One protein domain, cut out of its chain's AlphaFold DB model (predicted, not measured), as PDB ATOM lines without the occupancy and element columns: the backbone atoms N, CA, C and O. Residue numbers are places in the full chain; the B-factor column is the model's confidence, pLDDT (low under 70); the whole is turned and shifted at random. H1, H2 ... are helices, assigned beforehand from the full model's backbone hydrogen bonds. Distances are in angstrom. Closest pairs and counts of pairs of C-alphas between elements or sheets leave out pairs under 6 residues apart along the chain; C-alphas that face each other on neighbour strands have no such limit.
ATOM      1  N   ILE A   6     146.011 147.999 132.721       70.50
ATOM      2  CA  ILE A   6     145.797 149.452 132.821       70.50
ATOM      3  C   ILE A   6     146.414 150.250 131.659       70.50
ATOM      4  O   ILE A   6     145.822 151.219 131.179       70.50
ATOM      5  N   ASP A   7     147.584 149.844 131.167       79.56
ATOM      6  CA  ASP A   7     148.277 150.533 130.078       79.56
ATOM      7  C   ASP A   7     147.620 150.221 128.730       79.56
ATOM      8  O   ASP A   7     147.459 151.111 127.894       79.56
ATOM      9  N   ILE A   8     147.130 148.990 128.555       80.62
ATOM     10  CA  ILE A   8     146.323 148.594 127.393       80.62
ATOM     11  C   ILE A   8     145.008 149.385 127.353       80.62
ATOM     12  O   ILE A   8     144.626 149.902 126.297       80.62
ATOM     13  N   ALA A   9     144.335 149.546 128.497       74.81
ATOM     14  CA  ALA A   9     143.120 150.352 128.591       74.81
ATOM     15  C   ALA A   9     143.374 151.817 128.183       74.81
ATOM     16  O   ALA A   9     142.617 152.380 127.386       74.81
ATOM     17  N   ARG A  10     144.481 152.421 128.642       82.50
ATOM     18  CA  ARG A  10     144.906 153.779 128.242       82.50
ATOM     19  C   ARG A  10     145.151 153.885 126.733       82.50
ATOM     20  O   ARG A  10     144.629 154.797 126.092       82.50
ATOM     21  N   CYS A  11     145.879 152.938 126.143       84.25
ATOM     22  CA  CYS A  11     146.118 152.895 124.695       84.25
ATOM     23  C   CYS A  11     144.812 152.758 123.896       84.25
ATOM     24  O   CYS A  11     144.621 153.439 122.888       84.25
ATOM     25  N   THR A  12     143.866 151.958 124.386       81.25
ATOM     26  CA  THR A  12     142.547 151.772 123.756       81.25
ATOM     27  C   THR A  12     141.703 153.051 123.803       81.25
ATOM     28  O   THR A  12     141.035 153.406 122.827       81.25
ATOM     29  N   GLN A  13     141.764 153.805 124.905       81.81
ATOM     30  CA  GLN A  13     141.120 155.120 124.992       81.81
ATOM     31  C   GLN A  13     141.713 156.116 123.988       81.81
ATOM     32  O   GLN A  13     140.959 156.852 123.342       81.81
ATOM     33  N   ILE A  14     143.038 156.117 123.810       84.12
ATOM     34  CA  ILE A  14     143.721 156.934 122.796       84.12
ATOM     35  C   ILE A  14     143.253 156.539 121.391       84.12
ATOM     36  O   ILE A  14     142.887 157.426 120.614       84.12
ATOM     37  N   ALA A  15     143.189 155.234 121.097       85.94
ATOM     38  CA  ALA A  15     142.707 154.696 119.823       85.94
ATOM     39  C   ALA A  15     141.315 155.235 119.482       85.94
ATOM     40  O   ALA A  15     141.109 155.827 118.426       85.94
ATOM     41  N   ARG A  16     140.372 155.133 120.424       77.12
ATOM     42  CA  ARG A  16     139.001 155.627 120.236       77.12
ATOM     43  C   ARG A  16     138.927 157.138 120.077       77.12
ATOM     44  O   ARG A  16     138.272 157.620 119.156       77.12
ATOM     45  N   ARG A  17     139.586 157.893 120.963       81.00
ATOM     46  CA  ARG A  17     139.527 159.364 120.952       81.00
ATOM     47  C   ARG A  17     140.065 159.937 119.644       81.00
ATOM     48  O   ARG A  17     139.548 160.940 119.166       81.00
ATOM     49  N   ARG A  18     141.090 159.293 119.081       84.75
ATOM     50  CA  ARG A  18     141.752 159.716 117.842       84.75
ATOM     51  C   ARG A  18     141.288 158.945 116.597       84.75
ATOM     52  O   ARG A  18     141.757 159.264 115.513       84.75
ATOM     53  N   LYS A  19     140.366 157.980 116.735       83.56
ATOM     54  CA  LYS A  19     139.904 157.065 115.669       83.56
ATOM     55  C   LYS A  19     141.059 156.361 114.936       83.56
ATOM     56  O   LYS A  19     141.088 156.317 113.712       83.56
ATOM     57  N   LEU A  20     142.018 155.850 115.699       84.81
ATOM     58  CA  LEU A  20     143.199 155.148 115.199       84.81
ATOM     59  C   LEU A  20     143.037 153.633 115.364       84.81
ATOM     60  O   LEU A  20     142.380 153.184 116.306       84.81
ATOM     61  N   ASP A  21     143.684 152.853 114.496       85.06
ATOM     62  CA  ASP A  21     143.926 151.435 114.772       85.06
ATOM     63  C   ASP A  21     144.842 151.267 116.001       85.06
ATOM     64  O   ASP A  21     145.470 152.220 116.474       85.06
ATOM     65  N   MET A  22     144.921 150.052 116.545       85.31
ATOM     66  CA  MET A  22     145.660 149.811 117.787       85.31
ATOM     67  C   MET A  22     147.167 150.089 117.658       85.31
ATOM     68  O   MET A  22     147.783 150.577 118.601       85.31
ATOM     69  N   VAL A  23     147.783 149.836 116.501       87.25
ATOM     70  CA  VAL A  23     149.225 150.055 116.299       87.25
ATOM     71  C   VAL A  23     149.533 151.551 116.200       87.25
ATOM     72  O   VAL A  23     150.490 152.048 116.809       87.25
ATOM     73  N   ALA A  24     148.694 152.294 115.484       87.88
ATOM     74  CA  ALA A  24     148.752 153.745 115.420       87.88
ATOM     75  C   ALA A  24     148.463 154.376 116.794       87.88
ATOM     76  O   ALA A  24     149.132 155.334 117.188       87.88
ATOM     77  N   ALA A  25     147.539 153.807 117.570       89.12
ATOM     78  CA  ALA A  25     147.251 154.242 118.932       89.12
ATOM     79  C   ALA A  25     148.425 154.005 119.888       89.12
ATOM     80  O   ALA A  25     148.741 154.888 120.681       89.12
ATOM     81  N   LEU A  26     149.108 152.862 119.784       90.56
ATOM     82  CA  LEU A  26     150.341 152.582 120.524       90.56
ATOM     83  C   LEU A  26     151.453 153.572 120.150       90.56
ATOM     84  O   LEU A  26     152.169 154.055 121.022       90.56
ATOM     85  N   SER A  27     151.567 153.941 118.874       92.19
ATOM     86  CA  SER A  27     152.515 154.982 118.447       92.19
ATOM     87  C   SER A  27     152.167 156.341 119.059       92.19
ATOM     88  O   SER A  27     153.031 156.996 119.633       92.19
ATOM     89  N   ALA A  28     150.888 156.721 119.037       89.88
ATOM     90  CA  ALA A  28     150.391 157.934 119.685       89.88
ATOM     91  C   ALA A  28     150.529 157.905 121.222       89.88
ATOM     92  O   ALA A  28     150.649 158.953 121.857       89.88
ATOM     93  N   ALA A  29     150.512 156.719 121.831       91.12
ATOM     94  CA  ALA A  29     150.645 156.522 123.270       91.12
ATOM     95  C   ALA A  29     152.047 156.864 123.798       91.12
ATOM     96  O   ALA A  29     152.164 157.246 124.961       91.12
ATOM     97  N   LEU A  30     153.086 156.813 122.953       90.75
ATOM     98  CA  LEU A  30     154.450 157.225 123.320       90.75
ATOM     99  C   LEU A  30     154.544 158.705 123.718       90.75
ATOM    100  O   LEU A  30     155.368 159.080 124.549       90.75
ATOM    101  N   GLU A  31     153.678 159.539 123.153       88.00
ATOM    102  CA  GLU A  31     153.621 160.977 123.430       88.00
ATOM    103  C   GLU A  31     152.576 161.319 124.503       88.00
ATOM    104  O   GLU A  31     152.459 162.467 124.927       88.00
ATOM    105  N   SER A  32     151.791 160.335 124.957       84.50
ATOM    106  CA  SER A  32     150.687 160.576 125.880       84.50
ATOM    107  C   SER A  32     151.176 160.686 127.327       84.50
ATOM    108  O   SER A  32     151.706 159.706 127.857       84.50
ATOM    109  N   PRO A  33     150.907 161.804 128.033       82.50
ATOM    110  CA  PRO A  33     151.255 161.955 129.447       82.50
ATOM    111  C   PRO A  33     150.539 160.939 130.349       82.50
ATOM    112  O   PRO A  33     151.013 160.654 131.441       82.50
ATOM    113  N   GLN A  34     149.431 160.355 129.881       77.50
ATOM    114  CA  GLN A  34     148.648 159.365 130.625       77.50
ATOM    115  C   GLN A  34     149.314 157.984 130.681       77.50
ATOM    116  O   GLN A  34     148.883 157.139 131.461       77.50
ATOM    117  N   VAL A  35     150.332 157.742 129.851       82.56
ATOM    118  CA  VAL A  35     151.054 156.468 129.790       82.56
ATOM    119  C   VAL A  35     152.375 156.609 130.557       82.56
ATOM    120  O   VAL A  35     153.156 157.507 130.221       82.56
ATOM    121  N   PRO A  36     152.644 155.763 131.572       81.50
ATOM    122  CA  PRO A  36     153.868 155.812 132.367       81.50
ATOM    123  C   PRO A  36     155.135 155.599 131.522       81.50
ATOM    124  O   PRO A  36     155.065 154.888 130.516       81.50
ATOM    125  N   PRO A  37     156.299 156.135 131.934       80.81
ATOM    126  CA  PRO A  37     157.565 155.948 131.217       80.81
ATOM    127  C   PRO A  37     157.901 154.474 130.945       80.81
ATOM    128  O   PRO A  37     158.160 154.117 129.798       80.81
ATOM    129  N   GLU A  38     157.765 153.599 131.951       79.06
ATOM    130  CA  GLU A  38     157.987 152.150 131.805       79.06
ATOM    131  C   GLU A  38     157.099 151.531 130.709       79.06
ATOM    132  O   GLU A  38     157.538 150.707 129.902       79.06
ATOM    133  N   ALA A  39     155.827 151.940 130.650       77.56
ATOM    134  CA  ALA A  39     154.888 151.463 129.644       77.56
ATOM    135  C   ALA A  39     155.254 151.990 128.251       77.56
ATOM    136  O   ALA A  39     155.191 151.235 127.282       77.56
ATOM    137  N   ARG A  40     155.711 153.244 128.128       86.69
ATOM    138  CA  ARG A  40     156.179 153.805 126.848       86.69
ATOM    139  C   ARG A  40     157.405 153.077 126.318       86.69
ATOM    140  O   ARG A  40     157.460 152.804 125.124       86.69
ATOM    141  N   GLU A  41     158.358 152.720 127.170       84.94
ATOM    142  CA  GLU A  41     159.531 151.941 126.757       84.94
ATOM    143  C   GLU A  41     159.135 150.566 126.215       84.94
ATOM    144  O   GLU A  41     159.600 150.146 125.148       84.94
ATOM    145  N   ARG A  42     158.207 149.891 126.904       82.31
ATOM    146  CA  ARG A  42     157.636 148.614 126.460       82.31
ATOM    147  C   ARG A  42     156.891 148.770 125.133       82.31
ATOM    148  O   ARG A  42     157.147 148.003 124.206       82.31
ATOM    149  N   ILE A  43     156.046 149.793 124.995       88.19
ATOM    150  CA  ILE A  43     155.342 150.118 123.744       88.19
ATOM    151  C   ILE A  43     156.339 150.406 122.615       88.19
ATOM    152  O   ILE A  43     156.187 149.882 121.514       88.19
ATOM    153  N   ALA A  44     157.393 151.184 122.869       88.31
ATOM    154  CA  ALA A  44     158.421 151.494 121.880       88.31
ATOM    155  C   ALA A  44     159.166 150.228 121.436       88.31
ATOM    156  O   ALA A  44     159.438 150.057 120.247       88.31
ATOM    157  N   SER A  45     159.451 149.320 122.372       85.56
ATOM    158  CA  SER A  45     160.029 148.008 122.074       85.56
ATOM    159  C   SER A  45     159.111 147.175 121.179       85.56
ATOM    160  O   SER A  45     159.548 146.690 120.134       85.56
ATOM    161  N   PHE A  46     157.818 147.099 121.512       87.31
ATOM    162  CA  PHE A  46     156.820 146.440 120.669       87.31
ATOM    163  C   PHE A  46     156.752 147.056 119.267       87.31
ATOM    164  O   PHE A  46     156.810 146.332 118.281       87.31
ATOM    165  N   LEU A  47     156.688 148.384 119.151       89.75
ATOM    166  CA  LEU A  47     156.583 149.066 117.857       89.75
ATOM    167  C   LEU A  47     157.821 148.870 116.976       89.75
ATOM    168  O   LEU A  47     157.689 148.871 115.751       89.75
ATOM    169  N   ARG A  48     159.014 148.706 117.564       88.12
ATOM    170  CA  ARG A  48     160.227 148.327 116.819       88.12
ATOM    171  C   ARG A  48     160.116 146.905 116.273       88.12
ATOM    172  O   ARG A  48     160.349 146.705 115.083       88.12
ATOM    173  N   LEU A  49     159.712 145.948 117.113       83.88
ATOM    174  CA  LEU A  49     159.500 144.555 116.703       83.88
ATOM    175  C   LEU A  49     158.423 144.454 115.615       83.88
ATOM    176  O   LEU A  49     158.652 143.832 114.579       83.88
ATOM    177  N   TYR A  50     157.292 145.137 115.807       87.25
ATOM    178  CA  TYR A  50     156.192 145.188 114.850       87.25
ATOM    179  C   TYR A  50     156.644 145.739 113.498       87.25
ATOM    180  O   TYR A  50     156.404 145.103 112.480       87.25
ATOM    181  N   ARG A  51     157.333 146.891 113.464       88.25
ATOM    182  CA  ARG A  51     157.807 147.490 112.203       88.25
ATOM    183  C   ARG A  51     158.801 146.589 111.473       88.25
ATOM    184  O   ARG A  51     158.709 146.453 110.257       88.25
ATOM    185  N   SER A  52     159.710 145.952 112.214       84.88
ATOM    186  CA  SER A  52     160.666 144.996 111.648       84.88
ATOM    187  C   SER A  52     159.967 143.785 111.028       84.88
ATOM    188  O   SER A  52     160.358 143.344 109.951       84.88
ATOM    189  N   ALA A  53     158.943 143.247 111.694       85.25
ATOM    190  CA  ALA A  53     158.172 142.120 111.185       85.25
ATOM    191  C   ALA A  53     157.295 142.542 109.992       85.25
ATOM    192  O   ALA A  53     157.365 141.943 108.925       85.25
ATOM    193  N   ALA A  54     156.547 143.640 110.112       86.81
ATOM    194  CA  ALA A  54     155.653 144.126 109.066       86.81
ATOM    195  C   ALA A  54     156.380 144.396 107.737       86.81
ATOM    196  O   ALA A  54     155.877 144.019 106.680       86.81
ATOM    197  N   GLY A  55     157.585 144.978 107.777       86.06
ATOM    198  CA  GLY A  55     158.389 145.226 106.571       86.06
ATOM    199  C   GLY A  55     158.885 143.957 105.862       86.06
ATOM    200  O   GLY A  55     159.227 144.005 104.682       86.06
ATOM    201  N   ALA A  56     158.907 142.817 106.555       87.69
ATOM    202  CA  ALA A  56     159.364 141.538 106.018       87.69
ATOM    203  C   ALA A  56     158.225 140.672 105.440       87.69
ATOM    204  O   ALA A  56     158.510 139.669 104.785       87.69
ATOM    205  N   LEU A  57     156.953 141.048 105.639       87.25
ATOM    206  CA  LEU A  57     155.786 140.244 105.235       87.25
ATOM    207  C   LEU A  57     155.688 140.000 103.723       87.25
ATOM    208  O   LEU A  57     155.262 138.924 103.304       87.25
ATOM    209  N   ASP A  58     156.066 140.996 102.923       88.81
ATOM    210  CA  ASP A  58     155.912 140.963 101.460       88.81
ATOM    211  C   ASP A  58     157.150 140.435 100.736       88.81
ATOM    212  O   ASP A  58     157.092 140.100  99.559       88.81
ATOM    213  N   SER A  59     158.283 140.376 101.433       88.06
ATOM    214  CA  SER A  59     159.594 140.078 100.850       88.06
ATOM    215  C   SER A  59     160.200 138.771 101.358       88.06
ATOM    216  O   SER A  59     161.199 138.302 100.816       88.06
ATOM    217  N   THR A  60     159.611 138.170 102.393       90.75
ATOM    218  CA  THR A  60     160.135 136.957 103.024       90.75
ATOM    219  C   THR A  60     159.231 135.770 102.737       90.75
ATOM    220  O   THR A  60     158.002 135.862 102.801       90.75
ATOM    221  N   ARG A  61     159.860 134.623 102.477       91.38
ATOM    222  CA  ARG A  61     159.160 133.342 102.402       91.38
ATOM    223  C   ARG A  61     158.470 133.018 103.739       91.38
ATOM    224  O   ARG A  61     159.055 133.293 104.790       91.38
ATOM    225  N   PRO A  62     157.272 132.407 103.727       92.31
ATOM    226  CA  PRO A  62     156.502 132.083 104.927       92.31
ATOM    227  C   PRO A  62     157.280 131.337 106.015       92.31
ATOM    228  O   PRO A  62     157.246 131.737 107.175       92.31
ATOM    229  N   ASP A  63     158.012 130.284 105.650       88.69
ATOM    230  CA  ASP A  63     158.800 129.450 106.565       88.69
ATOM    231  C   ASP A  63     159.891 130.253 107.287       88.69
ATOM    232  O   ASP A  63     159.995 130.231 108.516       88.69
ATOM    233  N   LEU A  64     160.662 131.033 106.526       88.75
ATOM    234  CA  LEU A  64     161.707 131.905 107.058       88.75
ATOM    235  C   LEU A  64     161.135 133.044 107.907       88.75
ATOM    236  O   LEU A  64     161.724 133.411 108.924       88.75
ATOM    237  N   TYR A  65     159.993 133.602 107.503       90.00
ATOM    238  CA  TYR A  65     159.320 134.664 108.240       90.00
ATOM    239  C   TYR A  65     158.838 134.174 109.606       90.00
ATOM    240  O   TYR A  65     159.135 134.803 110.620       90.00
ATOM    241  N   VAL A  66     158.148 133.031 109.645       87.31
ATOM    242  CA  VAL A  66     157.655 132.424 110.888       87.31
ATOM    243  C   VAL A  66     158.813 132.068 111.814       87.31
ATOM    244  O   VAL A  66     158.767 132.394 112.999       87.31
ATOM    245  N   HIS A  67     159.884 131.478 111.280       83.25
ATOM    246  CA  HIS A  67     161.070 131.158 112.069       83.25
ATOM    247  C   HIS A  67     161.684 132.407 112.723       83.25
ATOM    248  O   HIS A  67     161.860 132.443 113.940       83.25
ATOM    249  N   ARG A  68     161.921 133.469 111.940       83.56
ATOM    250  CA  ARG A  68     162.447 134.743 112.459       83.56
ATOM    251  C   ARG A  68     161.502 135.400 113.454       83.56
ATOM    252  O   ARG A  68     161.962 135.980 114.430       83.56
ATOM    253  N   LEU A  69     160.192 135.321 113.228       82.69
ATOM    254  CA  LEU A  69     159.195 135.870 114.140       82.69
ATOM    255  C   LEU A  69     159.249 135.169 115.505       82.69
ATOM    256  O   LEU A  69     159.260 135.840 116.533       82.69
ATOM    257  N   ILE A  70     159.350 133.838 115.519       75.38
ATOM    258  CA  ILE A  70     159.498 133.037 116.744       75.38
ATOM    259  C   ILE A  70     160.766 133.432 117.513       75.38
ATOM    260  O   ILE A  70     160.728 133.581 118.738       75.38
ATOM    261  N   GLU A  71     161.882 133.624 116.806       74.25
ATOM    262  CA  GLU A  71     163.143 134.072 117.402       74.25
ATOM    263  C   GLU A  71     163.052 135.500 117.958       74.25
ATOM    264  O   GLU A  71     163.454 135.740 119.097       74.25
ATOM    265  N   LEU A  72     162.484 136.435 117.189       70.12
ATOM    266  CA  LEU A  72     162.337 137.848 117.559       70.12
ATOM    267  C   LEU A  72     161.423 138.055 118.763       70.12
ATOM    268  O   LEU A  72     161.690 138.915 119.601       70.12
ATOM    269  N   LEU A  73     160.351 137.271 118.866       67.44
ATOM    270  CA  LEU A  73     159.458 137.310 120.020       67.44
ATOM    271  C   LEU A  73     160.123 136.739 121.283       67.44
ATOM    272  O   LEU A  73     159.581 136.896 122.373       67.44
ATOM    273  N   GLY A  74     161.294 136.100 121.160       62.84
ATOM    274  CA  GLY A  74     162.052 135.568 122.291       62.84
ATOM    275  C   GLY A  74     161.352 134.415 123.008       62.84
ATOM    276  O   GLY A  74     161.793 134.022 124.088       62.84
ATOM    277  N   LEU A  75     160.296 133.854 122.401       57.88
ATOM    278  CA  LEU A  75     159.410 132.868 123.020       57.88
ATOM    279  C   LEU A  75     160.208 131.664 123.520       57.88
ATOM    280  O   LEU A  75     160.056 131.274 124.666       57.88
ATOM    281  N   ARG A  76     161.165 131.150 122.736       49.50
ATOM    282  CA  ARG A  76     162.036 130.048 123.179       49.50
ATOM    283  C   ARG A  76     162.871 130.395 124.419       49.50
ATOM    284  O   ARG A  76     162.936 129.582 125.325       49.50
ATOM    285  N   ARG A  77     163.487 131.581 124.507       47.25
ATOM    286  CA  ARG A  77     164.367 131.938 125.644       47.25
ATOM    287  C   ARG A  77     163.599 132.225 126.930       47.25
ATOM    288  O   ARG A  77     164.082 131.856 127.989       47.25
ATOM    289  N   GLN A  78     162.435 132.867 126.846       48.03
ATOM    290  CA  GLN A  78     161.604 133.155 128.022       48.03
ATOM    291  C   GLN A  78     160.943 131.887 128.582       48.03
ATOM    292  O   GLN A  78     160.775 131.763 129.790       48.03
ATOM    293  N   LEU A  79     160.626 130.930 127.706       45.56
ATOM    294  CA  LEU A  79     159.955 129.678 128.047       45.56
ATOM    295  C   LEU A  79     160.930 128.557 128.471       45.56
ATOM    296  O   LEU A  79     160.574 127.724 129.293       45.56
ATOM    297  N   LEU A  80     162.180 128.551 127.991       44.22
ATOM    298  CA  LEU A  80     163.185 127.528 128.345       44.22
ATOM    299  C   LEU A  80     163.538 127.476 129.844       44.22
ATOM    300  O   LEU A  80     164.015 126.446 130.310       44.22
ATOM    301  N   PHE A  81     163.310 128.558 130.598       44.00
ATOM    302  CA  PHE A  81     163.593 128.618 132.039       44.00
ATOM    303  C   PHE A  81     162.357 128.380 132.926       44.00
ATOM    304  O   PHE A  81     162.497 128.263 134.140       44.00
ATOM    305  N   ALA A  82     161.163 128.268 132.334       47.00
ATOM    306  CA  ALA A  82     159.915 127.967 133.029       47.00
ATOM    307  C   ALA A  82     159.530 126.509 132.738       47.00
ATOM    308  O   ALA A  82     158.790 126.217 131.804       47.00
ATOM    309  N   ALA A  83     160.090 125.567 133.500       41.28
ATOM    310  CA  ALA A  83     159.863 124.134 133.319       41.28
ATOM    311  C   ALA A  83     158.449 123.706 133.780       41.28
ATOM    312  O   ALA A  83     158.304 122.997 134.774       41.28
ATOM    313  N   SER A  84     157.400 124.135 133.071       51.84
ATOM    314  CA  SER A  84     156.022 123.661 133.257       51.84
ATOM    315  C   SER A  84     155.517 122.909 132.018       51.84
ATOM    316  O   SER A  84     155.979 123.132 130.898       51.84
ATOM    317  N   ALA A  85     154.563 121.992 132.206       49.91
ATOM    318  CA  ALA A  85     153.992 121.198 131.111       49.91
ATOM    319  C   ALA A  85     153.289 122.072 130.051       49.91
ATOM    320  O   ALA A  85     153.414 121.818 128.855       49.91
ATOM    321  N   GLU A  86     152.636 123.149 130.485       51.50
ATOM    322  CA  GLU A  86     151.978 124.141 129.622       51.50
ATOM    323  C   GLU A  86     152.976 124.855 128.696       51.50
ATOM    324  O   GLU A  86     152.691 125.156 127.536       51.50
ATOM    325  N   VAL A  87     154.191 125.102 129.186       56.34
ATOM    326  CA  VAL A  87     155.252 125.727 128.397       56.34
ATOM    327  C   VAL A  87     155.746 124.792 127.290       56.34
ATOM    328  O   VAL A  87     155.972 125.239 126.164       56.34
ATOM    329  N   VAL A  88     155.862 123.492 127.576       55.56
ATOM    330  CA  VAL A  88     156.229 122.476 126.577       55.56
ATOM    331  C   VAL A  88     155.173 122.398 125.473       55.56
ATOM    332  O   VAL A  88     155.520 122.432 124.294       55.56
ATOM    333  N   GLU A  89     153.891 122.371 125.836       59.22
ATOM    334  CA  GLU A  89     152.777 122.346 124.883       59.22
ATOM    335  C   GLU A  89     152.773 123.575 123.961       59.22
ATOM    336  O   GLU A  89     152.712 123.452 122.735       59.22
ATOM    337  N   ARG A  90     152.951 124.774 124.528       61.84
ATOM    338  CA  ARG A  90     153.065 126.018 123.751       61.84
ATOM    339  C   ARG A  90     154.236 125.989 122.770       61.84
ATOM    340  O   ARG A  90     154.101 126.463 121.643       61.84
ATOM    341  N   LEU A  91     155.379 125.429 123.168       64.44
ATOM    342  CA  LEU A  91     156.545 125.289 122.290       64.44
ATOM    343  C   LEU A  91     156.297 124.299 121.143       64.44
ATOM    344  O   LEU A  91     156.752 124.546 120.024       64.44
ATOM    345  N   VAL A  92     155.561 123.217 121.401       64.88
ATOM    346  CA  VAL A  92     155.176 122.219 120.392       64.88
ATOM    347  C   VAL A  92     154.187 122.816 119.381       64.88
ATOM    348  O   VAL A  92     154.406 122.713 118.172       64.88
ATOM    349  N   ASN A  93     153.172 123.547 119.843       69.88
ATOM    350  CA  ASN A  93     152.235 124.248 118.958       69.88
ATOM    351  C   ASN A  93     152.927 125.333 118.116       69.88
ATOM    352  O   ASN A  93     152.641 125.494 116.927       69.88
ATOM    353  N   LEU A  94     153.914 126.027 118.689       73.69
ATOM    354  CA  LEU A  94     154.726 126.994 117.952       73.69
ATOM    355  C   LEU A  94     155.598 126.330 116.873       73.69
ATOM    356  O   LEU A  94     155.799 126.904 115.801       73.69
ATOM    357  N   ALA A  95     156.097 125.116 117.126       71.94
ATOM    358  CA  ALA A  95     156.808 124.329 116.121       71.94
ATOM    359  C   ALA A  95     155.878 123.918 114.968       71.94
ATOM    360  O   ALA A  95     156.245 124.101 113.804       71.94
ATOM    361  N   LYS A  96     154.646 123.486 115.276       77.06
ATOM    362  CA  LYS A  96     153.626 123.156 114.268       77.06
ATOM    363  C   LYS A  96     153.313 124.336 113.348       77.06
ATOM    364  O   LYS A  96     153.169 124.166 112.140       77.06
ATOM    365  N   PHE A  97     153.274 125.556 113.886       83.25
ATOM    366  CA  PHE A  97     153.082 126.755 113.066       83.25
ATOM    367  C   PHE A  97     154.193 126.932 112.013       83.25
ATOM    368  O   PHE A  97     153.919 127.285 110.863       83.25
ATOM    369  N   GLY A  98     155.440 126.609 112.370       83.38
ATOM    370  CA  GLY A  98     156.555 126.552 111.421       83.38
ATOM    371  C   GLY A  98     156.387 125.458 110.359       83.38
ATOM    372  O   GLY A  98     156.664 125.693 109.181       83.38
ATOM    373  N   GLU A  99     155.886 124.283 110.741       83.00
ATOM    374  CA  GLU A  99     155.609 123.181 109.810       83.00
ATOM    375  C   GLU A  99     154.511 123.528 108.800       83.00
ATOM    376  O   GLU A  99     154.665 123.241 107.610       83.00
ATOM    377  N   LEU A 100     153.439 124.197 109.242       87.69
ATOM    378  CA  LEU A 100     152.366 124.686 108.371       87.69
ATOM    379  C   LEU A 100     152.899 125.684 107.340       87.69
ATOM    380  O   LEU A 100     152.584 125.577 106.152       87.69
ATOM    381  N   ALA A 101     153.759 126.609 107.769       88.50
ATOM    382  CA  ALA A 101     154.415 127.546 106.865       88.50
ATOM    383  C   ALA A 101     155.299 126.813 105.837       88.50
ATOM    384  O   ALA A 101     155.221 127.095 104.641       88.50
ATOM    385  N   ALA A 102     156.072 125.810 106.265       88.38
ATOM    386  CA  ALA A 102     156.884 124.990 105.365       88.38
ATOM    387  C   ALA A 102     156.030 124.168 104.380       88.38
ATOM    388  O   ALA A 102     156.365 124.059 103.199       88.38
ATOM    389  N   ALA A 103     154.906 123.608 104.833       87.38
ATOM    390  CA  ALA A 103     153.960 122.880 103.988       87.38
ATOM    391  C   ALA A 103     153.282 123.791 102.959       87.38
ATOM    392  O   ALA A 103     153.063 123.386 101.815       87.38
ATOM    393  N   TYR A 104     152.976 125.030 103.339       90.69
ATOM    394  CA  TYR A 104     152.463 126.037 102.421       90.69
ATOM    395  C   TYR A 104     153.495 126.390 101.342       90.69
ATOM    396  O   TYR A 104     153.168 126.350 100.159       90.69
ATOM    397  N   VAL A 105     154.760 126.603 101.721       92.44
ATOM    398  CA  VAL A 105     155.856 126.866 100.769       92.44
ATOM    399  C   VAL A 105     156.076 125.702  99.802       92.44
ATOM    400  O   VAL A 105     156.314 125.932  98.621       92.44
ATOM    401  N   ARG A 106     155.940 124.443 100.249       91.19
ATOM    402  CA  ARG A 106     156.018 123.281  99.340       91.19
ATOM    403  C   ARG A 106     154.949 123.315  98.243       91.19
ATOM    404  O   ARG A 106     155.221 122.874  97.132       91.19
ATOM    405  N   ARG A 107     153.753 123.828  98.548       91.06
ATOM    406  CA  ARG A 107     152.647 123.969  97.584       91.06
ATOM    407  C   ARG A 107     152.786 125.221  96.718       91.06
ATOM    408  O   ARG A 107     152.439 125.181  95.544       91.06
ATOM    409  N   ALA A 108     153.297 126.309  97.289       91.50
ATOM    410  CA  ALA A 108     153.467 127.596  96.625       91.50
ATOM    411  C   ALA A 108     154.869 128.179  96.910       91.50
ATOM    412  O   ALA A 108     155.028 129.006  97.809       91.50
ATOM    413  N   PRO A 109     155.904 127.779  96.142       89.12
ATOM    414  CA  PRO A 109     157.299 128.140  96.429       89.12
ATOM    415  C   PRO A 109     157.617 129.636  96.345       89.12
ATOM    416  O   PRO A 109     158.583 130.089  96.952       89.12
ATOM    417  N   GLN A 110     156.819 130.386  95.579       90.88
ATOM    418  CA  GLN A 110     156.968 131.834  95.383       90.88
ATOM    419  C   GLN A 110     156.056 132.657  96.295       90.88
ATOM    420  O   GLN A 110     155.991 133.875  96.153       90.88
ATOM    421  N   ALA A 111     155.326 132.005  97.202       92.19
ATOM    422  CA  ALA A 111     154.408 132.717  98.065       92.19
ATOM    423  C   ALA A 111     155.144 133.542  99.123       92.19
ATOM    424  O   ALA A 111     156.230 133.198  99.597       92.19
ATOM    425  N   THR A 112     154.493 134.622  99.525       93.94
ATOM    426  CA  THR A 112     154.936 135.547 100.569       93.94
ATOM    427  C   THR A 112     154.317 135.191 101.918       93.94
ATOM    428  O   THR A 112     153.273 134.537 102.002       93.94
ATOM    429  N   ALA A 113     154.925 135.660 103.011       91.50
ATOM    430  CA  ALA A 113     154.351 135.494 104.346       91.50
ATOM    431  C   ALA A 113     152.952 136.131 104.475       91.50
ATOM    432  O   ALA A 113     152.110 135.614 105.210       91.50
ATOM    433  N   ARG A 114     152.663 137.203 103.719       92.75
ATOM    434  CA  ARG A 114     151.319 137.801 103.634       92.75
ATOM    435  C   ARG A 114     150.280 136.842 103.049       92.75
ATOM    436  O   ARG A 114     149.170 136.756 103.571       92.75
ATOM    437  N   GLU A 115     150.608 136.137 101.972       91.25
ATOM    438  CA  GLU A 115     149.696 135.165 101.348       91.25
ATOM    439  C   GLU A 115     149.453 133.963 102.259       91.25
ATOM    440  O   GLU A 115     148.309 133.528 102.415       91.25
ATOM    441  N   PHE A 116     150.496 133.499 102.952       93.25
ATOM    442  CA  PHE A 116     150.351 132.484 103.990       93.25
ATOM    443  C   PHE A 116     149.418 132.946 105.119       93.25
ATOM    444  O   PHE A 116     148.480 132.226 105.459       93.25
ATOM    445  N   ALA A 117     149.602 134.162 105.647       89.00
ATOM    446  CA  ALA A 117     148.740 134.712 106.696       89.00
ATOM    447  C   ALA A 117     147.262 134.776 106.269       89.00
ATOM    448  O   ALA A 117     146.382 134.394 107.037       89.00
ATOM    449  N   ARG A 118     146.986 135.182 105.019       88.38
ATOM    450  CA  ARG A 118     145.628 135.158 104.446       88.38
ATOM    451  C   ARG A 118     145.058 133.744 104.369       88.38
ATOM    452  O   ARG A 118     143.889 133.549 104.677       88.38
ATOM    453  N   SER A 119     145.875 132.764 103.977       87.06
ATOM    454  CA  SER A 119     145.434 131.369 103.888       87.06
ATOM    455  C   SER A 119     145.046 130.793 105.252       87.06
ATOM    456  O   SER A 119     144.009 130.151 105.364       87.06
ATOM    457  N   ILE A 120     145.825 131.088 106.298       84.94
ATOM    458  CA  ILE A 120     145.533 130.642 107.665       84.94
ATOM    459  C   ILE A 120     144.266 131.313 108.203       84.94
ATOM    460  O   ILE A 120     143.429 130.631 108.790       84.94
ATOM    461  N   ALA A 121     144.087 132.615 107.964       79.56
ATOM    462  CA  ALA A 121     142.865 133.320 108.353       79.56
ATOM    463  C   ALA A 121     141.616 132.703 107.694       79.56
ATOM    464  O   ALA A 121     140.638 132.422 108.380       79.56
ATOM    465  N   ALA A 122     141.684 132.396 106.395       79.06
ATOM    466  CA  ALA A 122     140.581 131.761 105.674       79.06
ATOM    467  C   ALA A 122     140.264 130.341 106.184       79.06
ATOM    468  O   ALA A 122     139.098 129.969 106.294       79.06
ATOM    469  N   VAL A 123     141.286 129.545 106.528       77.19
ATOM    470  CA  VAL A 123     141.107 128.208 107.131       77.19
ATOM    471  C   VAL A 123     140.416 128.309 108.495       77.19
ATOM    472  O   VAL A 123     139.488 127.547 108.770       77.19
ATOM    473  N   ALA A 124     140.817 129.284 109.316       68.56
ATOM    474  CA  ALA A 124     140.202 129.538 110.615       68.56
ATOM    475  C   ALA A 124     138.726 129.960 110.487       68.56
ATOM    476  O   ALA A 124     137.880 129.450 111.222       68.56
ATOM    477  N   GLU A 125     138.396 130.834 109.530       68.50
ATOM    478  CA  GLU A 125     137.015 131.259 109.246       68.50
ATOM    479  C   GLU A 125     136.134 130.114 108.726       68.50
ATOM    480  O   GLU A 125     134.959 130.028 109.080       68.50
ATOM    481  N   ALA A 126     136.698 129.196 107.936       65.38
ATOM    482  CA  ALA A 126     135.991 128.024 107.418       65.38
ATOM    483  C   ALA A 126     135.719 126.941 108.482       65.38
ATOM    484  O   ALA A 126     135.052 125.948 108.191       65.38
ATOM    485  N   GLY A 127     136.245 127.094 109.704       52.78
ATOM    486  CA  GLY A 127     136.073 126.126 110.790       52.78
ATOM    487  C   GLY A 127     136.832 124.809 110.590       52.78
ATOM    488  O   GLY A 127     136.610 123.857 111.338       52.78
TER     489      GLY A 127
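This is residues 6 to 127 of the 633 residues of the protein "DNA helicase" of Solirubrobacterales bacterium (UniProt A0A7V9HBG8). Two loosely joined lobes of helices make this model: in one, the long helix H6 is paired side by side with H4, and H7 starts at their end and sticks out with residues 121 to 127; in the other, H1 and H2 cross, with the first part of H3 packed on H2. H3 runs from that lobe toward H4 as the bridge, and H5 lies in the loop from H4 back to H6. You see 122 printed residues with seven named helices, H1 to H7 in order along the chain, and no named strand; the class is all helix. The whole is loose, with a radius of gyration of the C-alphas of 17.2 A and spans of 49 by 36 by 28 A.

Start at H6, residues 85 to 107. It touches H4, residues 62 to 72, at a shallow tilt of 29 degrees, opposite ways; look at the closest C-alphas, Asp 63 and Ala 101, 4.8 A apart. H7, residues 113 to 125, touches H4 with residues 113 to 116 alone, about perpendicular at 87 degrees, the closest C-alphas being Pro 62 and Ala 113 at 4.1 A. H6 and H7 are close but not clearly touching, at a steep tilt of 67 degrees, only just short of about perpendicular. H5, residues 75 to 79, touches no helix; its closest C-alpha pair with H6 is Leu 79 and Val 87, 6.2 A. Move on to H3, residues 37 to 54, close to H4 but not clearly touching: the closest C-alphas, Ala 53 and Leu 69, are 7.0 A apart. H3 and H2, residues 22 to 29, form a hairpin at a steep tilt of 40 degrees; H3 touches H2 with residues 40 to 47 alone, closest at C-alphas Leu 26 and Ile 43, 6.4 A. H1, residues 6 to 18, touches H2 about perpendicular at 82 degrees, closest at C-alphas Ala 15 and Ala 25, 4.7 A. H1 and H6 are apart. In all seven helices every O i to N i+4 pair is within hydrogen-bond range.

Find C-alpha 85 at (153.992, 121.198, 131.111); from there H6 runs 33.7 A to C-alpha 107. H3 spans 25.2 A, H1 18.6 A, H7 18.5 A and H4 15.1 A. H1 begins at C-alpha 6, (145.797, 149.452, 132.821), and H7 ends at C-alpha 125, (137.015, 131.259, 109.246).

The C-alphas farthest apart are those of Pro 33 and Arg 107, 49.6 A. The printed part has no cut, and no link is long. Residues 81 to 86 stand free, as do 121 to 127, of which 121 to 125 belong to H7. Check the B-factor column at residues 73 to 93 and 124 to 127, where pLDDT is under 70; the mean of the printed part is 79.3.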